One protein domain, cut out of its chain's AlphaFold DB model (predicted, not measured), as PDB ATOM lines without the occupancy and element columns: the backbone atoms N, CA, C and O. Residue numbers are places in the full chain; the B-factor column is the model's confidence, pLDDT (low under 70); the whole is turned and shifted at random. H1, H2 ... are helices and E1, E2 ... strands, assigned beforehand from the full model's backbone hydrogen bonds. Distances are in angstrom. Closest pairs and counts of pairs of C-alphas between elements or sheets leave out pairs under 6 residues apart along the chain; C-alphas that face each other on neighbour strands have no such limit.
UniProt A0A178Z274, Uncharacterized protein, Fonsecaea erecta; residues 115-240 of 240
ATOM      1  N   VAL A 115     312.587 233.754 255.699       92.62
ATOM      2  CA  VAL A 115     312.450 234.933 256.571       92.62
ATOM      3  C   VAL A 115     311.037 235.490 256.480       92.62
ATOM      4  O   VAL A 115     310.549 235.762 255.385       92.62
ATOM      5  N   THR A 116     310.386 235.719 257.619       94.00
ATOM      6  CA  THR A 116     309.121 236.463 257.646       94.00
ATOM      7  C   THR A 116     309.397 237.951 257.487       94.00
ATOM      8  O   THR A 116     310.236 238.512 258.183       94.00
ATOM      9  N   VAL A 117     308.709 238.576 256.535       94.31
ATOM     10  CA  VAL A 117     308.873 239.992 256.161       94.31
ATOM     11  C   VAL A 117     307.601 240.809 256.372       94.31
ATOM     12  O   VAL A 117     307.552 241.987 256.015       94.31
ATOM     13  N   GLY A 118     306.539 240.168 256.857       95.06
ATOM     14  CA  GLY A 118     305.254 240.814 256.993       95.06
ATOM     15  C   GLY A 118     304.199 239.970 257.686       95.06
ATOM     16  O   GLY A 118     304.216 238.741 257.707       95.06
ATOM     17  N   TRP A 119     303.296 240.718 258.290       95.94
ATOM     18  CA  TRP A 119     302.095 240.361 259.015       95.94
ATOM     19  C   TRP A 119     300.720 240.532 258.386       95.94
ATOM     20  O   TRP A 119     300.442 241.638 257.924       95.94
ATOM     21  N   ILE A 120     299.798 239.579 258.472       94.19
ATOM     22  CA  ILE A 120     298.376 239.850 258.214       94.19
ATOM     23  C   ILE A 120     297.575 239.475 259.457       94.19
ATOM     24  O   ILE A 120     297.601 238.331 259.900       94.19
ATOM     25  N   GLY A 121     296.866 240.453 260.024       87.56
ATOM     26  CA  GLY A 121     295.925 240.256 261.131       87.56
ATOM     27  C   GLY A 121     294.465 240.379 260.690       87.56
ATOM     28  O   GLY A 121     294.174 241.014 259.674       87.56
ATOM     29  N   GLY A 122     293.546 239.814 261.475       84.06
ATOM     30  CA  GLY A 122     292.107 239.820 261.208       84.06
ATOM     31  C   GLY A 122     291.430 238.600 261.830       84.06
ATOM     32  O   GLY A 122     291.591 238.350 263.019       84.06
ATOM     33  N   ARG A 123     290.696 237.825 261.016       83.69
ATOM     34  CA  ARG A 123     290.075 236.555 261.447       83.69
ATOM     35  C   ARG A 123     291.089 235.421 261.635       83.69
ATOM     36  O   ARG A 123     290.933 234.620 262.545       83.69
ATOM     37  N   LYS A 124     292.101 235.357 260.766       88.69
ATOM     38  CA  LYS A 124     293.247 234.442 260.855       88.69
ATOM     39  C   LYS A 124     294.533 235.255 260.768       88.69
ATOM     40  O   LYS A 124     294.582 236.223 260.007       88.69
ATOM     41  N   THR A 125     295.545 234.875 261.544       92.38
ATOM     42  CA  THR A 125     296.890 235.442 261.403       92.38
ATOM     43  C   THR A 125     297.611 234.694 260.294       92.38
ATOM     44  O   THR A 125     297.687 233.466 260.318       92.38
ATOM     45  N   GLN A 126     298.120 235.434 259.320       94.06
ATOM     46  CA  GLN A 126     298.962 234.907 258.251       94.06
ATOM     47  C   GLN A 126     300.254 235.717 258.182       94.06
ATOM     48  O   GLN A 126     300.337 236.834 258.699       94.06
ATOM     49  N   TYR A 127     301.262 235.147 257.543       94.75
ATOM     50  CA  TYR A 127     302.618 235.668 257.508       94.75
ATOM     51  C   TYR A 127     303.107 235.715 256.065       94.75
ATOM     52  O   TYR A 127     302.881 234.775 255.307       94.75
ATOM     53  N   LEU A 128     303.774 236.802 255.685       94.94
ATOM     54  CA  LEU A 128     304.487 236.890 254.416       94.94
ATOM     55  C   LEU A 128     305.891 236.334 254.623       94.94
ATOM     56  O   LEU A 128     306.717 236.963 255.290       94.94
ATOM     57  N   ASN A 129     306.161 235.178 254.035       93.50
ATOM     58  CA  ASN A 129     307.451 234.512 254.103       93.50
ATOM     59  C   ASN A 129     308.205 234.693 252.789       93.50
ATOM     60  O   ASN A 129     307.656 234.507 251.704       93.50
ATOM     61  N   ARG A 130     309.475 235.070 252.908       92.62
ATOM     62  CA  ARG A 130     310.437 235.177 251.819       92.62
ATOM     63  C   ARG A 130     311.293 233.917 251.790       92.62
ATOM     64  O   ARG A 130     311.961 233.623 252.777       92.62
ATOM     65  N   PHE A 131     311.317 233.246 250.649       89.06
ATOM     66  CA  PHE A 131     312.102 232.050 250.374       89.06
ATOM     67  C   PHE A 131     313.275 232.406 249.461       89.06
ATOM     68  O   PHE A 131     313.078 232.967 248.380       89.06
ATOM     69  N   GLY A 132     314.492 232.073 249.891       87.75
ATOM     70  CA  GLY A 132     315.708 232.275 249.108       87.75
ATOM     71  C   GLY A 132     316.328 233.677 249.229       87.75
ATOM     72  O   GLY A 132     315.951 234.488 250.088       87.75
ATOM     73  N   PRO A 133     317.328 233.986 248.382       87.00
ATOM     74  CA  PRO A 133     318.139 235.190 248.507       87.00
ATOM     75  C   PRO A 133     317.359 236.447 248.119       87.00
ATOM     76  O   PRO A 133     316.557 236.443 247.189       87.00
ATOM     77  N   ARG A 134     317.672 237.578 248.761       83.50
ATOM     78  CA  ARG A 134     316.954 238.862 248.611       83.50
ATOM     79  C   ARG A 134     316.705 239.316 247.162       83.50
ATOM     80  O   ARG A 134     315.706 239.984 246.920       83.50
ATOM     81  N   ASN A 135     317.600 238.993 246.229       81.75
ATOM     82  CA  ASN A 135     317.532 239.454 244.837       81.75
ATOM     83  C   ASN A 135     316.733 238.528 243.903       81.75
ATOM     84  O   ASN A 135     316.439 238.928 242.783       81.75
ATOM     85  N   ALA A 136     316.405 237.310 244.339       82.56
ATOM     86  CA  ALA A 136     315.677 236.314 243.551       82.56
ATOM     87  C   ALA A 136     314.702 235.529 244.444       82.56
ATOM     88  O   ALA A 136     314.553 234.318 244.314       82.56
ATOM     89  N   ALA A 137     314.100 236.221 245.412       87.44
ATOM     90  CA  ALA A 137     313.271 235.580 246.413       87.44
ATOM     91  C   ALA A 137     311.841 235.353 245.926       87.44
ATOM     92  O   ALA A 137     311.225 236.236 245.323       87.44
ATOM     93  N   ILE A 138     311.289 234.205 246.305       89.12
ATOM     94  CA  ILE A 138     309.867 233.894 246.167       89.12
ATOM     95  C   ILE A 138     309.176 234.324 247.460       89.12
ATOM     96  O   ILE A 138     309.700 234.096 248.548       89.12
ATOM     97  N   HIS A 139     308.015 234.965 247.360       91.56
ATOM     98  CA  HIS A 139     307.251 235.389 248.529       91.56
ATOM     99  C   HIS A 139     305.896 234.683 248.546       91.56
ATOM    100  O   HIS A 139     305.212 234.647 247.529       91.56
ATOM    101  N   ARG A 140     305.500 234.150 249.705       92.06
ATOM    102  CA  ARG A 140     304.196 233.504 249.912       92.06
ATOM    103  C   ARG A 140     303.519 234.013 251.170       92.06
ATOM    104  O   ARG A 140     304.187 234.387 252.134       92.06
ATOM    105  N   VAL A 141     302.193 233.974 251.165       92.75
ATOM    106  CA  VAL A 141     301.380 234.120 252.370       92.75
ATOM    107  C   VAL A 141     301.131 232.736 252.954       92.75
ATOM    108  O   VAL A 141     300.527 231.884 252.310       92.75
ATOM    109  N   GLU A 142     301.563 232.521 254.190       90.56
ATOM    110  CA  GLU A 142     301.426 231.243 254.884       90.56
ATOM    111  C   GLU A 142     300.739 231.414 256.237       90.56
ATOM    112  O   GLU A 142     300.814 232.458 256.883       90.56
ATOM    113  N   GLY A 143     300.115 230.346 256.733       89.50
ATOM    114  CA  GLY A 143     299.556 230.307 258.090       89.50
ATOM    115  C   GLY A 143     300.613 230.204 259.195       89.50
ATOM    116  O   GLY A 143     300.284 229.826 260.317       89.50
ATOM    117  N   SER A 144     301.894 230.429 258.895       88.81
ATOM    118  CA  SER A 144     302.964 230.237 259.869       88.81
ATOM    119  C   SER A 144     304.199 231.068 259.613       88.81
ATOM    120  O   SER A 144     304.580 231.284 258.472       88.81
ATOM    121  N   VAL A 145     304.832 231.492 260.699       91.44
ATOM    122  CA  VAL A 145     306.011 232.357 260.704       91.44
ATOM    123  C   VAL A 145     307.291 231.569 260.462       91.44
ATOM    124  O   VAL A 145     307.367 230.438 260.920       91.44
ATOM    125  N   ALA A 146     308.317 232.142 259.842       88.75
ATOM    126  CA  ALA A 146     309.625 231.515 259.674       88.75
ATOM    127  C   ALA A 146     310.288 231.164 261.017       88.75
ATOM    128  O   ALA A 146     310.797 230.058 261.180       88.75
ATOM    129  N   THR A 147     310.224 232.073 261.997       86.56
ATOM    130  CA  THR A 147     310.840 231.919 263.322       86.56
ATOM    131  C   THR A 147     309.837 232.173 264.444       86.56
ATOM    132  O   THR A 147     309.051 233.117 264.388       86.56
ATOM    133  N   GLN A 148     309.897 231.373 265.514       85.50
ATOM    134  CA  GLN A 148     308.983 231.521 266.656       85.50
ATOM    135  C   GLN A 148     309.105 232.893 267.339       85.50
ATOM    136  O   GLN A 148     308.117 233.438 267.825       85.50
ATOM    137  N   ALA A 149     310.311 233.473 267.344       86.56
ATOM    138  CA  ALA A 149     310.565 234.797 267.906       86.56
ATOM    139  C   ALA A 149     309.671 235.873 267.271       86.56
ATOM    140  O   ALA A 149     309.078 236.676 267.987       86.56
ATOM    141  N   TYR A 150     309.508 235.837 265.946       90.62
ATOM    142  CA  TYR A 150     308.660 236.791 265.241       90.62
ATOM    143  C   TYR A 150     307.177 236.589 265.570       90.62
ATOM    144  O   TYR A 150     306.438 237.558 265.671       90.62
ATOM    145  N   GLU A 151     306.705 235.353 265.766       89.25
ATOM    146  CA  GLU A 151     305.306 235.131 266.167       89.25
ATOM    147  C   GLU A 151     305.012 235.659 267.574       89.25
ATOM    148  O   GLU A 151     303.926 236.202 267.798       89.25
ATOM    149  N   ASN A 152     305.972 235.556 268.488       89.12
ATOM    150  CA  ASN A 152     305.826 236.064 269.849       89.12
ATOM    151  C   ASN A 152     305.862 237.601 269.903       89.12
ATOM    152  O   ASN A 152     305.106 238.191 270.672       89.12
ATOM    153  N   ASP A 153     306.684 238.238 269.066       92.56
ATOM    154  CA  ASP A 153     306.849 239.694 269.008       92.56
ATOM    155  C   ASP A 153     306.705 240.213 267.569       92.56
ATOM    156  O   ASP A 153     307.671 240.546 266.883       92.56
ATOM    157  N   LYS A 154     305.462 240.220 267.080       92.38
ATOM    158  CA  LYS A 154     305.131 240.669 265.723       92.38
ATOM    159  C   LYS A 154     305.196 242.203 265.642       92.38
ATOM    160  O   LYS A 154     304.362 242.857 266.275       92.38
ATOM    161  N   PRO A 155     306.062 242.809 264.807       93.12
ATOM    162  CA  PRO A 155     306.160 244.266 264.724       93.12
ATOM    163  C   PRO A 155     304.906 244.887 264.093       93.12
ATOM    164  O   PRO A 155     304.526 244.534 262.975       93.12
ATOM    165  N   GLU A 156     304.266 245.861 264.747       92.94
ATOM    166  CA  GLU A 156     303.056 246.510 264.197       92.94
ATOM    167  C   GLU A 156     303.353 247.277 262.897       92.94
ATOM    168  O   GLU A 156     302.497 247.354 262.019       92.94
ATOM    169  N   THR A 157     304.582 247.769 262.714       90.44
ATOM    170  CA  THR A 157     305.044 248.416 261.471       90.44
ATOM    171  C   THR A 157     305.092 247.467 260.273       90.44
ATOM    172  O   THR A 157     305.064 247.920 259.132       90.44
ATOM    173  N   GLU A 158     305.151 246.157 260.516       93.75
ATOM    174  CA  GLU A 158     305.204 245.115 259.484       93.75
ATOM    175  C   GLU A 158     303.835 244.466 259.238       93.75
ATOM    176  O   GLU A 158     303.696 243.543 258.432       93.75
ATOM    177  N   LYS A 159     302.786 244.970 259.898       94.31
ATOM    178  CA  LYS A 159     301.409 244.558 259.648       94.31
ATOM    179  C   LYS A 159     300.919 245.131 258.321       94.31
ATOM    180  O   LYS A 159     300.497 246.283 258.236       94.31
ATOM    181  N   VAL A 160     300.935 244.294 257.293       92.50
ATOM    182  CA  VAL A 160     300.568 244.617 255.909       92.50
ATOM    183  C   VAL A 160     299.093 245.002 255.787       92.50
ATOM    184  O   VAL A 160     298.719 245.860 254.984       92.50
ATOM    185  N   SER A 161     298.229 244.407 256.616       87.81
ATOM    186  CA  SER A 161     296.803 244.740 256.615       87.81
ATOM    187  C   SER A 161     296.497 246.120 257.205       87.81
ATOM    188  O   SER A 161     295.426 246.656 256.921       87.81
ATOM    189  N   ASN A 162     297.422 246.733 257.958       89.94
ATOM    190  CA  ASN A 162     297.207 248.039 258.574       89.94
ATOM    191  C   ASN A 162     297.322 249.178 257.538       89.94
ATOM    192  O   ASN A 162     298.397 249.387 256.969       89.94
ATOM    193  N   PRO A 163     296.253 249.965 257.297       85.31
ATOM    194  CA  PRO A 163     296.302 251.096 256.372       85.31
ATOM    195  C   PRO A 163     297.323 252.177 256.750       85.31
ATOM    196  O   PRO A 163     297.789 252.893 255.867       85.31
ATOM    197  N   THR A 164     297.699 252.309 258.029       86.88
ATOM    198  CA  THR A 164     298.663 253.335 258.467       86.88
ATOM    199  C   THR A 164     300.082 253.071 257.980       86.88
ATOM    200  O   THR A 164     300.843 254.027 257.841       86.88
ATOM    201  N   ASN A 165     300.412 251.807 257.701       86.81
ATOM    202  CA  ASN A 165     301.727 251.372 257.221       86.81
ATOM    203  C   ASN A 165     301.887 251.530 255.702       86.81
ATOM    204  O   ASN A 165     302.960 251.272 255.160       86.81
ATOM    205  N   ARG A 166     300.825 251.947 255.005       85.81
ATOM    206  CA  ARG A 166     300.839 252.191 253.561       85.81
ATOM    207  C   ARG A 166     301.328 253.603 253.283       85.81
ATOM    208  O   ARG A 166     300.980 254.539 254.010       85.81
ATOM    209  N   PHE A 167     302.097 253.762 252.211       82.56
ATOM    210  CA  PHE A 167     302.620 255.076 251.844       82.56
ATOM    211  C   PHE A 167     301.610 255.845 250.988       82.56
ATOM    212  O   PHE A 167     301.273 256.975 251.339       82.56
ATOM    213  N   GLY A 168     301.049 255.209 249.949       73.38
ATOM    214  CA  GLY A 168     300.171 255.878 248.980       73.38
ATOM    215  C   GLY A 168     300.823 257.107 248.326       73.38
ATOM    216  O   GLY A 168     301.958 257.464 248.631       73.38
ATOM    217  N   ASP A 169     300.099 257.779 247.431       68.31
ATOM    218  CA  ASP A 169     300.548 259.079 246.908       68.31
ATOM    219  C   ASP A 169     300.157 260.217 247.845       68.31
ATOM    220  O   ASP A 169     300.938 261.133 248.099       68.31
ATOM    221  N   LYS A 170     298.921 260.173 248.350       71.88
ATOM    222  CA  LYS A 170     298.375 261.216 249.213       71.88
ATOM    223  C   LYS A 170     297.372 260.627 250.195       71.88
ATOM    224  O   LYS A 170     296.483 259.876 249.809       71.88
ATOM    225  N   LYS A 171     297.472 261.010 251.469       78.06
ATOM    226  CA  LYS A 171     296.366 260.846 252.421       78.06
ATOM    227  C   LYS A 171     295.378 261.982 252.194       78.06
ATOM    228  O   LYS A 171     295.720 263.155 252.354       78.06
ATOM    229  N   LEU A 172     294.173 261.638 251.768       81.19
ATOM    230  CA  LEU A 172     293.070 262.577 251.630       81.19
ATOM    231  C   LEU A 172     292.595 263.031 253.026       81.19
ATOM    232  O   LEU A 172     292.793 262.312 254.006       81.19
ATOM    233  N   PRO A 173     291.937 264.200 253.141       81.94
ATOM    234  CA  PRO A 173     291.442 264.710 254.425       81.94
ATOM    235  C   PRO A 173     290.466 263.767 255.146       81.94
ATOM    236  O   PRO A 173     290.352 263.809 256.364       81.94
ATOM    237  N   ASN A 174     289.788 262.891 254.402       83.88
ATOM    238  CA  ASN A 174     288.899 261.851 254.931       83.88
ATOM    239  C   ASN A 174     289.645 260.605 255.455       83.88
ATOM    240  O   ASN A 174     289.003 259.622 255.809       83.88
ATOM    241  N   GLY A 175     290.982 260.612 255.467       76.56
ATOM    242  CA  GLY A 175     291.814 259.482 255.886       76.56
ATOM    243  C   GLY A 175     292.033 258.413 254.811       76.56
ATOM    244  O   GLY A 175     292.838 257.506 255.026       76.56
ATOM    245  N   ASN A 176     291.382 258.521 253.647       79.81
ATOM    246  CA  ASN A 176     291.576 257.581 252.547       79.81
ATOM    247  C   ASN A 176     292.910 257.820 251.838       79.81
ATOM    248  O   ASN A 176     293.425 258.937 251.777       79.81
ATOM    249  N   LEU A 177     293.462 256.752 251.271       80.06
ATOM    250  CA  LEU A 177     294.684 256.808 250.481       80.06
ATOM    251  C   LEU A 177     294.326 257.010 249.009       80.06
ATOM    252  O   LEU A 177     293.579 256.226 248.426       80.06
ATOM    253  N   GLU A 178     294.879 258.055 248.411       80.06
ATOM    254  CA  GLU A 178     294.918 258.237 246.969       80.06
ATOM    255  C   GLU A 178     296.145 257.500 246.427       80.06
ATOM    256  O   GLU A 178     297.271 257.704 246.891       80.06
ATOM    257  N   PHE A 179     295.922 256.618 245.455       76.69
ATOM    258  CA  PHE A 179     296.970 255.844 244.799       76.69
ATOM    259  C   PHE A 179     297.029 256.250 243.331       76.69
ATOM    260  O   PHE A 179     296.210 255.795 242.532       76.69
ATOM    261  N   THR A 180     297.995 257.086 242.955       76.06
ATOM    262  CA  THR A 180     298.285 257.334 241.540       76.06
ATOM    263  C   THR A 180     299.587 256.642 241.147       76.06
ATOM    264  O   THR A 180     300.394 256.239 241.984       76.06
ATOM    265  N   LYS A 181     299.788 256.443 239.843       73.94
ATOM    266  CA  LYS A 181     301.002 255.797 239.326       73.94
ATOM    267  C   LYS A 181     302.230 256.719 239.365       73.94
ATOM    268  O   LYS A 181     303.319 256.262 239.042       73.94
ATOM    269  N   ARG A 182     302.076 258.005 239.716       74.12
ATOM    270  CA  ARG A 182     303.123 259.027 239.541       74.12
ATOM    271  C   ARG A 182     304.335 258.827 240.448       74.12
ATOM    272  O   ARG A 182     305.437 259.138 240.006       74.12
ATOM    273  N   HIS A 183     304.162 258.287 241.656       82.69
ATOM    274  CA  HIS A 183     305.276 258.071 242.589       82.69
ATOM    275  C   HIS A 183     305.609 256.594 242.834       82.69
ATOM    276  O   HIS A 183     306.493 256.284 243.633       82.69
ATOM    277  N   ILE A 184     304.969 255.661 242.125       89.75
ATOM    278  CA  ILE A 184     305.379 254.254 242.162       89.75
ATOM    279  C   ILE A 184     306.656 254.105 241.333       89.75
ATOM    280  O   ILE A 184     306.654 254.295 240.120       89.75
ATOM    281  N   ARG A 185     307.757 253.725 241.986       90.50
ATOM    282  CA  ARG A 185     309.029 253.418 241.315       90.50
ATOM    283  C   ARG A 185     309.049 252.018 240.723       90.50
ATOM    284  O   ARG A 185     309.725 251.795 239.726       90.50
ATOM    285  N   GLY A 186     308.338 251.081 241.340       90.62
ATOM    286  CA  GLY A 186     308.231 249.722 240.832       90.62
ATOM    287  C   GLY A 186     307.677 248.737 241.848       90.62
ATOM    288  O   GLY A 186     307.549 249.038 243.038       90.62
ATOM    289  N   ILE A 187     307.378 247.547 241.340       91.31
ATOM    290  CA  ILE A 187     306.996 246.372 242.117       91.31
ATOM    291  C   ILE A 187     308.245 245.506 242.280       91.31
ATOM    292  O   ILE A 187     308.908 245.179 241.299       91.31
ATOM    293  N   TYR A 188     308.579 245.168 243.521       91.38
ATOM    294  CA  TYR A 188     309.775 244.404 243.888       91.38
ATOM    295  C   TYR A 188     309.460 242.966 244.300       91.38
ATOM    296  O   TYR A 188     310.372 242.160 244.459       91.38
ATOM    297  N   GLY A 189     308.187 242.655 244.519       91.56
ATOM    298  CA  GLY A 189     307.738 241.346 244.956       91.56
ATOM    299  C   GLY A 189     306.222 241.282 244.985       91.56
ATOM    300  O   GLY A 189     305.550 242.305 245.131       91.56
ATOM    301  N   VAL A 190     305.701 240.074 244.838       92.25
ATOM    302  CA  VAL A 190     304.277 239.760 244.917       92.25
ATOM    303  C   VAL A 190     304.152 238.501 245.767       92.25
ATOM    304  O   VAL A 190     305.019 237.632 245.692       92.25
ATOM    305  N   ALA A 191     303.125 238.439 246.606       93.06
ATOM    306  CA  ALA A 191     302.834 237.302 247.467       93.06
ATOM    307  C   ALA A 191     301.324 237.060 247.516       93.06
ATOM    308  O   ALA A 191     300.543 238.006 247.629       93.06
ATOM    309  N   TRP A 192     300.919 235.798 247.486       92.00
ATOM    310  CA  TRP A 192     299.537 235.360 247.675       92.00
ATOM    311  C   TRP A 192     299.507 234.082 248.517       92.00
ATOM    312  O   TRP A 192     300.556 233.527 248.860       92.00
ATOM    313  N   GLU A 193     298.310 233.672 248.934       89.12
ATOM    314  CA  GLU A 193     298.113 232.395 249.628       89.12
ATOM    315  C   GLU A 193     298.341 231.258 248.624       89.12
ATOM    316  O   GLU A 193     297.676 231.216 247.591       89.12
ATOM    317  N   GLY A 194     299.329 230.402 248.900       82.38
ATOM    318  CA  GLY A 194     299.712 229.311 248.000       82.38
ATOM    319  C   GLY A 194     298.764 228.112 248.064       82.38
ATOM    320  O   GLY A 194     297.954 228.002 248.988       82.38
ATOM    321  N   SER A 195     298.899 227.184 247.113       78.44
ATOM    322  CA  SER A 195     298.033 225.993 246.995       78.44
ATOM    323  C   SER A 195     298.217 224.995 248.143       78.44
ATOM    324  O   SER A 195     297.334 224.188 248.422       78.44
ATOM    325  N   GLY A 196     299.362 225.063 248.827       72.62
ATOM    326  CA  GLY A 196     299.760 224.137 249.888       72.62
ATOM    327  C   GLY A 196     300.524 222.903 249.392       72.62
ATOM    328  O   GLY A 196     301.108 222.208 250.220       72.62
ATOM    329  N   GLU A 197     300.580 222.663 248.078       70.38
ATOM    330  CA  GLU A 197     301.224 221.483 247.478       70.38
ATOM    331  C   GLU A 197     302.657 221.785 247.010       70.38
ATOM    332  O   GLU A 197     303.623 221.390 247.669       70.38
ATOM    333  N   ALA A 198     302.816 222.538 245.918       71.12
ATOM    334  CA  ALA A 198     304.111 222.902 245.339       71.12
ATOM    335  C   ALA A 198     304.173 224.394 244.963       71.12
ATOM    336  O   ALA A 198     303.154 225.078 244.942       71.12
ATOM    337  N   PHE A 199     305.376 224.942 244.740       72.50
ATOM    338  CA  PHE A 199     305.553 226.352 244.328       72.50
ATOM    339  C   PHE A 199     305.075 226.604 242.901       72.50
ATOM    340  O   PHE A 199     304.629 227.704 242.588       72.50
ATOM    341  N   GLU A 200     305.157 225.591 242.052       76.19
ATOM    342  CA  GLU A 200     304.792 225.652 240.645       76.19
ATOM    343  C   GLU A 200     303.281 225.839 240.452       76.19
ATOM    344  O   GLU A 200     302.858 226.581 239.563       76.19
ATOM    345  N   ASP A 201     302.476 225.245 241.333       79.50
ATOM    346  CA  ASP A 201     301.015 225.273 241.227       79.50
ATOM    347  C   ASP A 201     300.416 226.614 241.669       79.50
ATOM    348  O   ASP A 201     299.285 226.942 241.314       79.50
ATOM    349  N   ASP A 202     301.176 227.446 242.383       82.88
ATOM    350  CA  ASP A 202     300.707 228.750 242.854       82.88
ATOM    351  C   ASP A 202     300.347 229.715 241.735       82.88
ATOM    352  O   ASP A 202     299.523 230.601 241.944       82.88
ATOM    353  N   LEU A 203     300.980 229.600 240.567       83.06
ATOM    354  CA  LEU A 203     300.708 230.514 239.458       83.06
ATOM    355  C   LEU A 203     299.304 230.302 238.889       83.06
ATOM    356  O   LEU A 203     298.677 231.265 238.456       83.06
ATOM    357  N   THR A 204     298.784 229.074 238.959       83.25
ATOM    358  CA  THR A 204     297.418 228.759 238.513       83.25
ATOM    359  C   THR A 204     296.362 229.492 239.342       83.25
ATOM    360  O   THR A 204     295.309 229.860 238.830       83.25
ATOM    361  N   LEU A 205     296.678 229.790 240.607       81.38
ATOM    362  CA  LEU A 205     295.797 230.482 241.546       81.38
ATOM    363  C   LEU A 205     295.571 231.960 241.203       81.38
ATOM    364  O   LEU A 205     294.596 232.560 241.653       81.38
ATOM    365  N   ILE A 206     296.482 232.560 240.440       83.25
ATOM    366  CA  ILE A 206     296.422 233.971 240.040       83.25
ATOM    367  C   ILE A 206     296.272 234.140 238.526       83.25
ATOM    368  O   ILE A 206     296.332 235.266 238.028       83.25
ATOM    369  N   ASP A 207     296.103 233.040 237.794       85.44
ATOM    370  CA  ASP A 207     295.869 233.071 236.360       85.44
ATOM    371  C   ASP A 207     294.490 233.697 236.097       85.44
ATOM    372  O   ASP A 207     293.486 233.105 236.484       85.44
ATOM    373  N   PRO A 208     294.391 234.868 235.441       81.38
ATOM    374  CA  PRO A 208     293.103 235.507 235.169       81.38
ATOM    375  C   PRO A 208     292.197 234.687 234.241       81.38
ATOM    376  O   PRO A 208     291.002 234.976 234.125       81.38
ATOM    377  N   GLU A 209     292.738 233.688 233.540       83.00
ATOM    378  CA  GLU A 209     291.931 232.782 232.737       83.00
ATOM    379  C   GLU A 209     291.213 231.719 233.570       83.00
ATOM    380  O   GLU A 209     290.198 231.201 233.097       83.00
ATOM    381  N   VAL A 210     291.699 231.448 234.784       76.88
ATOM    382  CA  VAL A 210     291.183 230.436 235.714       76.88
ATOM    383  C   VAL A 210     290.542 231.112 236.929       76.88
ATOM    384  O   VAL A 210     289.363 230.920 237.213       76.88
ATOM    385  N   ALA A 211     291.302 231.962 237.616       73.31
ATOM    386  CA  ALA A 211     290.890 232.704 238.793       73.31
ATOM    387  C   ALA A 211     289.952 233.867 238.433       73.31
ATOM    388  O   ALA A 211     290.239 234.690 237.561       73.31
ATOM    389  N   GLY A 212     288.832 233.982 239.152       68.19
ATOM    390  CA  GLY A 212     287.862 235.069 238.964       68.19
ATOM    391  C   GLY A 212     286.763 234.786 237.935       68.19
ATOM    392  O   GLY A 212     285.876 235.625 237.764       68.19
ATOM    393  N   LYS A 213     286.793 233.624 237.271       68.88
ATOM    394  CA  LYS A 213     285.689 233.121 236.441       68.88
ATOM    395  C   LYS A 213     284.773 232.212 237.268       68.88
ATOM    396  O   LYS A 213     285.145 231.752 238.339       68.88
ATOM    397  N   ASP A 214     283.536 232.036 236.811       65.50
ATOM    398  CA  ASP A 214     282.550 231.097 237.380       65.50
ATOM    399  C   ASP A 214     282.231 231.246 238.883       65.50
ATOM    400  O   ASP A 214     281.731 230.328 239.528       65.50
ATOM    401  N   GLY A 215     282.435 232.445 239.440       66.81
ATOM    402  CA  GLY A 215     282.122 232.753 240.840       66.81
ATOM    403  C   GLY A 215     283.269 232.506 241.818       66.81
ATOM    404  O   GLY A 215     283.107 232.790 243.009       66.81
ATOM    405  N   ASP A 216     284.433 232.063 241.336       71.62
ATOM    406  CA  ASP A 216     285.620 231.937 242.172       71.62
ATOM    407  C   ASP A 216     286.165 233.310 242.568       71.62
ATOM    408  O   ASP A 216     286.286 234.247 241.775       71.62
ATOM    409  N   LYS A 217     286.483 233.450 243.855       76.00
ATOM    410  CA  LYS A 217     286.978 234.705 244.413       76.00
ATOM    411  C   LYS A 217     288.457 234.875 244.080       76.00
ATOM    412  O   LYS A 217     289.261 233.996 244.372       76.00
ATOM    413  N   TRP A 218     288.824 236.065 243.604       82.62
ATOM    414  CA  TRP A 218     290.228 236.444 243.453       82.62
ATOM    415  C   TRP A 218     291.000 236.298 244.771       82.62
ATOM    416  O   TRP A 218     290.549 236.761 245.831       82.62
ATOM    417  N   ILE A 219     292.178 235.679 244.707       85.69
ATOM    418  CA  ILE A 219     292.994 235.432 245.893       85.69
ATOM    419  C   ILE A 219     293.634 236.743 246.362       85.69
ATOM    420  O   ILE A 219     294.239 237.464 245.561       85.69
ATOM    421  N   PRO A 220     293.520 237.083 247.662       87.31
ATOM    422  CA  PRO A 220     294.149 238.278 248.207       87.31
ATOM    423  C   PRO A 220     295.640 238.322 247.872       87.31
ATOM    424  O   PRO A 220     296.403 237.438 248.267       87.31
ATOM    425  N   THR A 221     296.037 239.369 247.154       90.88
ATOM    426  CA  THR A 221     297.407 239.551 246.686       90.88
ATOM    427  C   THR A 221     298.054 240.706 247.439       90.88
ATOM    428  O   THR A 221     297.453 241.754 247.683       90.88
ATOM    429  N   TYR A 222     299.306 240.512 247.827       93.44
ATOM    430  CA  TYR A 222     300.126 241.511 248.487       93.44
ATOM    431  C   TYR A 222     301.303 241.847 247.594       93.44
ATOM    432  O   TYR A 222     301.903 240.971 246.975       93.44
ATOM    433  N   VAL A 223     301.640 243.129 247.524       93.44
ATOM    434  CA  VAL A 223     302.647 243.639 246.598       93.44
ATOM    435  C   VAL A 223     303.668 244.457 247.371       93.44
ATOM    436  O   VAL A 223     303.310 245.336 248.155       93.44
ATOM    437  N   TRP A 224     304.950 244.180 247.142       93.88
ATOM    438  CA  TRP A 224     306.062 244.946 247.686       93.88
ATOM    439  C   TRP A 224     306.368 246.113 246.754       93.88
ATOM    440  O   TRP A 224     307.035 245.958 245.728       93.88
ATOM    441  N   ILE A 225     305.846 247.287 247.089       92.25
ATOM    442  CA  ILE A 225     305.904 248.473 246.232       92.25
ATOM    443  C   ILE A 225     306.992 249.408 246.746       92.25
ATOM    444  O   ILE A 225     307.075 249.681 247.944       92.25
ATOM    445  N   GLY A 226     307.831 249.909 245.837       93.25
ATOM    446  CA  GLY A 226     308.707 251.041 246.122       93.25
ATOM    447  C   GLY A 226     308.041 252.351 245.730       93.25
ATOM    448  O   GLY A 226     307.772 252.579 244.552       93.25
ATOM    449  N   TRP A 227     307.826 253.209 246.715       90.31
ATOM    450  CA  TRP A 227     307.271 254.547 246.594       90.31
ATOM    451  C   TRP A 227     308.376 255.592 246.622       90.31
ATOM    452  O   TRP A 227     309.293 255.506 247.438       90.31
ATOM    453  N   ASP A 228     308.275 256.596 245.762       89.94
ATOM    454  CA  ASP A 228     309.042 257.826 245.883       89.94
ATOM    455  C   ASP A 228     308.348 258.762 246.872       89.94
ATOM    456  O   ASP A 228     307.308 259.346 246.578       89.94
ATOM    457  N   VAL A 229     308.918 258.883 248.067       86.25
ATOM    458  CA  VAL A 229     308.409 259.766 249.114       86.25
ATOM    459  C   VAL A 229     309.451 260.847 249.350       86.25
ATOM    460  O   VAL A 229     310.500 260.593 249.945       86.25
ATOM    461  N   ALA A 230     309.158 262.057 248.864       85.00
ATOM    462  CA  ALA A 230     310.031 263.227 248.979       85.00
ATOM    463  C   ALA A 230     311.475 262.972 248.486       85.00
ATOM    464  O   ALA A 230     312.443 263.361 249.136       85.00
ATOM    465  N   GLY A 231     311.629 262.282 247.350       85.19
ATOM    466  CA  GLY A 231     312.930 261.986 246.742       85.19
ATOM    467  C   GLY A 231     313.649 260.773 247.341       85.19
ATOM    468  O   GLY A 231     314.748 260.439 246.903       85.19
ATOM    469  N   THR A 232     313.049 260.093 248.325       89.88
ATOM    470  CA  THR A 232     313.581 258.855 248.909       89.88
ATOM    471  C   THR A 232     312.690 257.672 248.558       89.88
ATOM    472  O   THR A 232     311.479 257.711 248.763       89.88
ATOM    473  N   VAL A 233     313.295 256.569 248.106       90.81
ATOM    474  CA  VAL A 233     312.550 255.336 247.828       90.81
ATOM    475  C   VAL A 233     312.252 254.596 249.131       90.81
ATOM    476  O   VAL A 233     313.152 254.046 249.770       90.81
ATOM    477  N   ARG A 234     310.978 254.545 249.514       90.75
ATOM    478  CA  ARG A 234     310.466 253.750 250.637       90.75
ATOM    479  C   ARG A 234     309.768 252.513 250.093       90.75
ATOM    480  O   ARG A 234     308.997 252.615 249.149       90.75
ATOM    481  N   LYS A 235     310.040 251.338 250.659       91.31
ATOM    482  CA  LYS A 235     309.411 250.083 250.225       91.31
ATOM    483  C   LYS A 235     308.496 249.549 251.318       91.31
ATOM    484  O   LYS A 235     308.934 249.471 252.462       91.31
ATOM    485  N   ALA A 236     307.279 249.156 250.964       91.81
ATOM    486  CA  ALA A 236     306.337 248.509 251.876       91.81
ATOM    487  C   ALA A 236     305.513 247.450 251.150       91.81
ATOM    488  O   ALA A 236     305.294 247.529 249.941       91.81
ATOM    489  N   TRP A 237     305.083 246.449 251.910       93.38
ATOM    490  CA  TRP A 237     304.051 245.519 251.478       93.38
ATOM    491  C   TRP A 237     302.684 246.176 251.626       93.38
ATOM    492  O   TRP A 237     302.386 246.767 252.663       93.38
ATOM    493  N   GLU A 238     301.844 246.054 250.603       90.62
ATOM    494  CA  GLU A 238     300.473 246.564 250.609       90.62
ATOM    495  C   GLU A 238     299.526 245.548 249.949       90.62
ATOM    496  O   GLU A 238     299.934 244.879 248.997       90.62
ATOM    497  N   PRO A 239     298.268 245.427 250.407       88.81
ATOM    498  CA  PRO A 239     297.261 244.640 249.701       88.81
ATOM    499  C   PRO A 239     296.847 245.336 248.399       88.81
ATOM    500  O   PRO A 239     296.725 246.569 248.371       88.81
ATOM    501  N   ARG A 240     296.621 244.554 247.340       82.38
ATOM    502  CA  ARG A 240     296.201 245.022 246.014       82.38
ATOM    503  C   ARG A 240     295.126 244.139 245.406       82.38
ATOM    504  O   ARG A 240     295.106 242.930 245.723       82.38
TER     505      ARG A 240
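Overview. This is residues 115 to 240 of the 240 residues of an uncharacterized protein of Fonsecaea erecta (UniProt A0A178Z274). Two three-stranded sheets lie partly face to face as a sandwich, their strands crossed at 65 degrees, with the longer, strongly twisted sheet E4 E5 E6 reaching beyond the small sheet E1 E2 E3. Short helices H1 and H2 sit at the margins, and residues 212 to 217 stick out. The printed part has 126 residues, with two named helices and six named strands in the order E1 E2 E3 H1 E4 H2 E5 E6; both sheets are antiparallel, ordered E1 E2 E3 and E4 E5 E6. The class is mixed, helices and strands, with under half of the residues in named elements; the whole is compact, radius of gyration of the C-alphas 15.4 A, spanning 43 by 40 by 32 A.

Along the chain. Find C-alpha 115 at (312.450, 234.933, 256.571), where E1, residues 115 to 120, begins. E2 is residues 126 to 131, E3 138 to 142, H1 148 to 152. E4, 184 to 192, covers 20.5 A and bends by 60 degrees at residue 188; H2 is 200 to 206. E5, 221 to 229, covers 23.1 A, and E6, 232 to 239, covers 21.7 A to C-alpha 239 at (297.261, 244.640, 249.701).

Arrangement. E1 E2 E3 form a meander, each strand the antiparallel neighbour of the one before; look for N 117 and O 128 at 2.8 A, and N 129 and O 140 at 2.9 A. H1 only grazes this sheet with residues 150 to 151. Between the sheets, the closest C-alphas of E3 and E4 are Arg 140 and Ala 191, 4.7 A. Inner strand E5 has N 224 and O 189 of E4 at 2.8 A, and N 227 and O 234 of E6 at 2.8 A. H2 only grazes that sheet with residues 202 to 206. In H1 the O i to N i+4 pair is within hydrogen-bond range; in H2 0 of 3 are, beside 3 of 4 O i to N i+3 pairs.

Size, cuts and confidence. The C-alphas of Pro 173 and Glu 197 are the farthest apart, 44.9 A. The printed part has no cut; the links H1 to E4 and H2 to E5 are long. Look for pLDDT under 70 at residue 169 and residues 212 to 215.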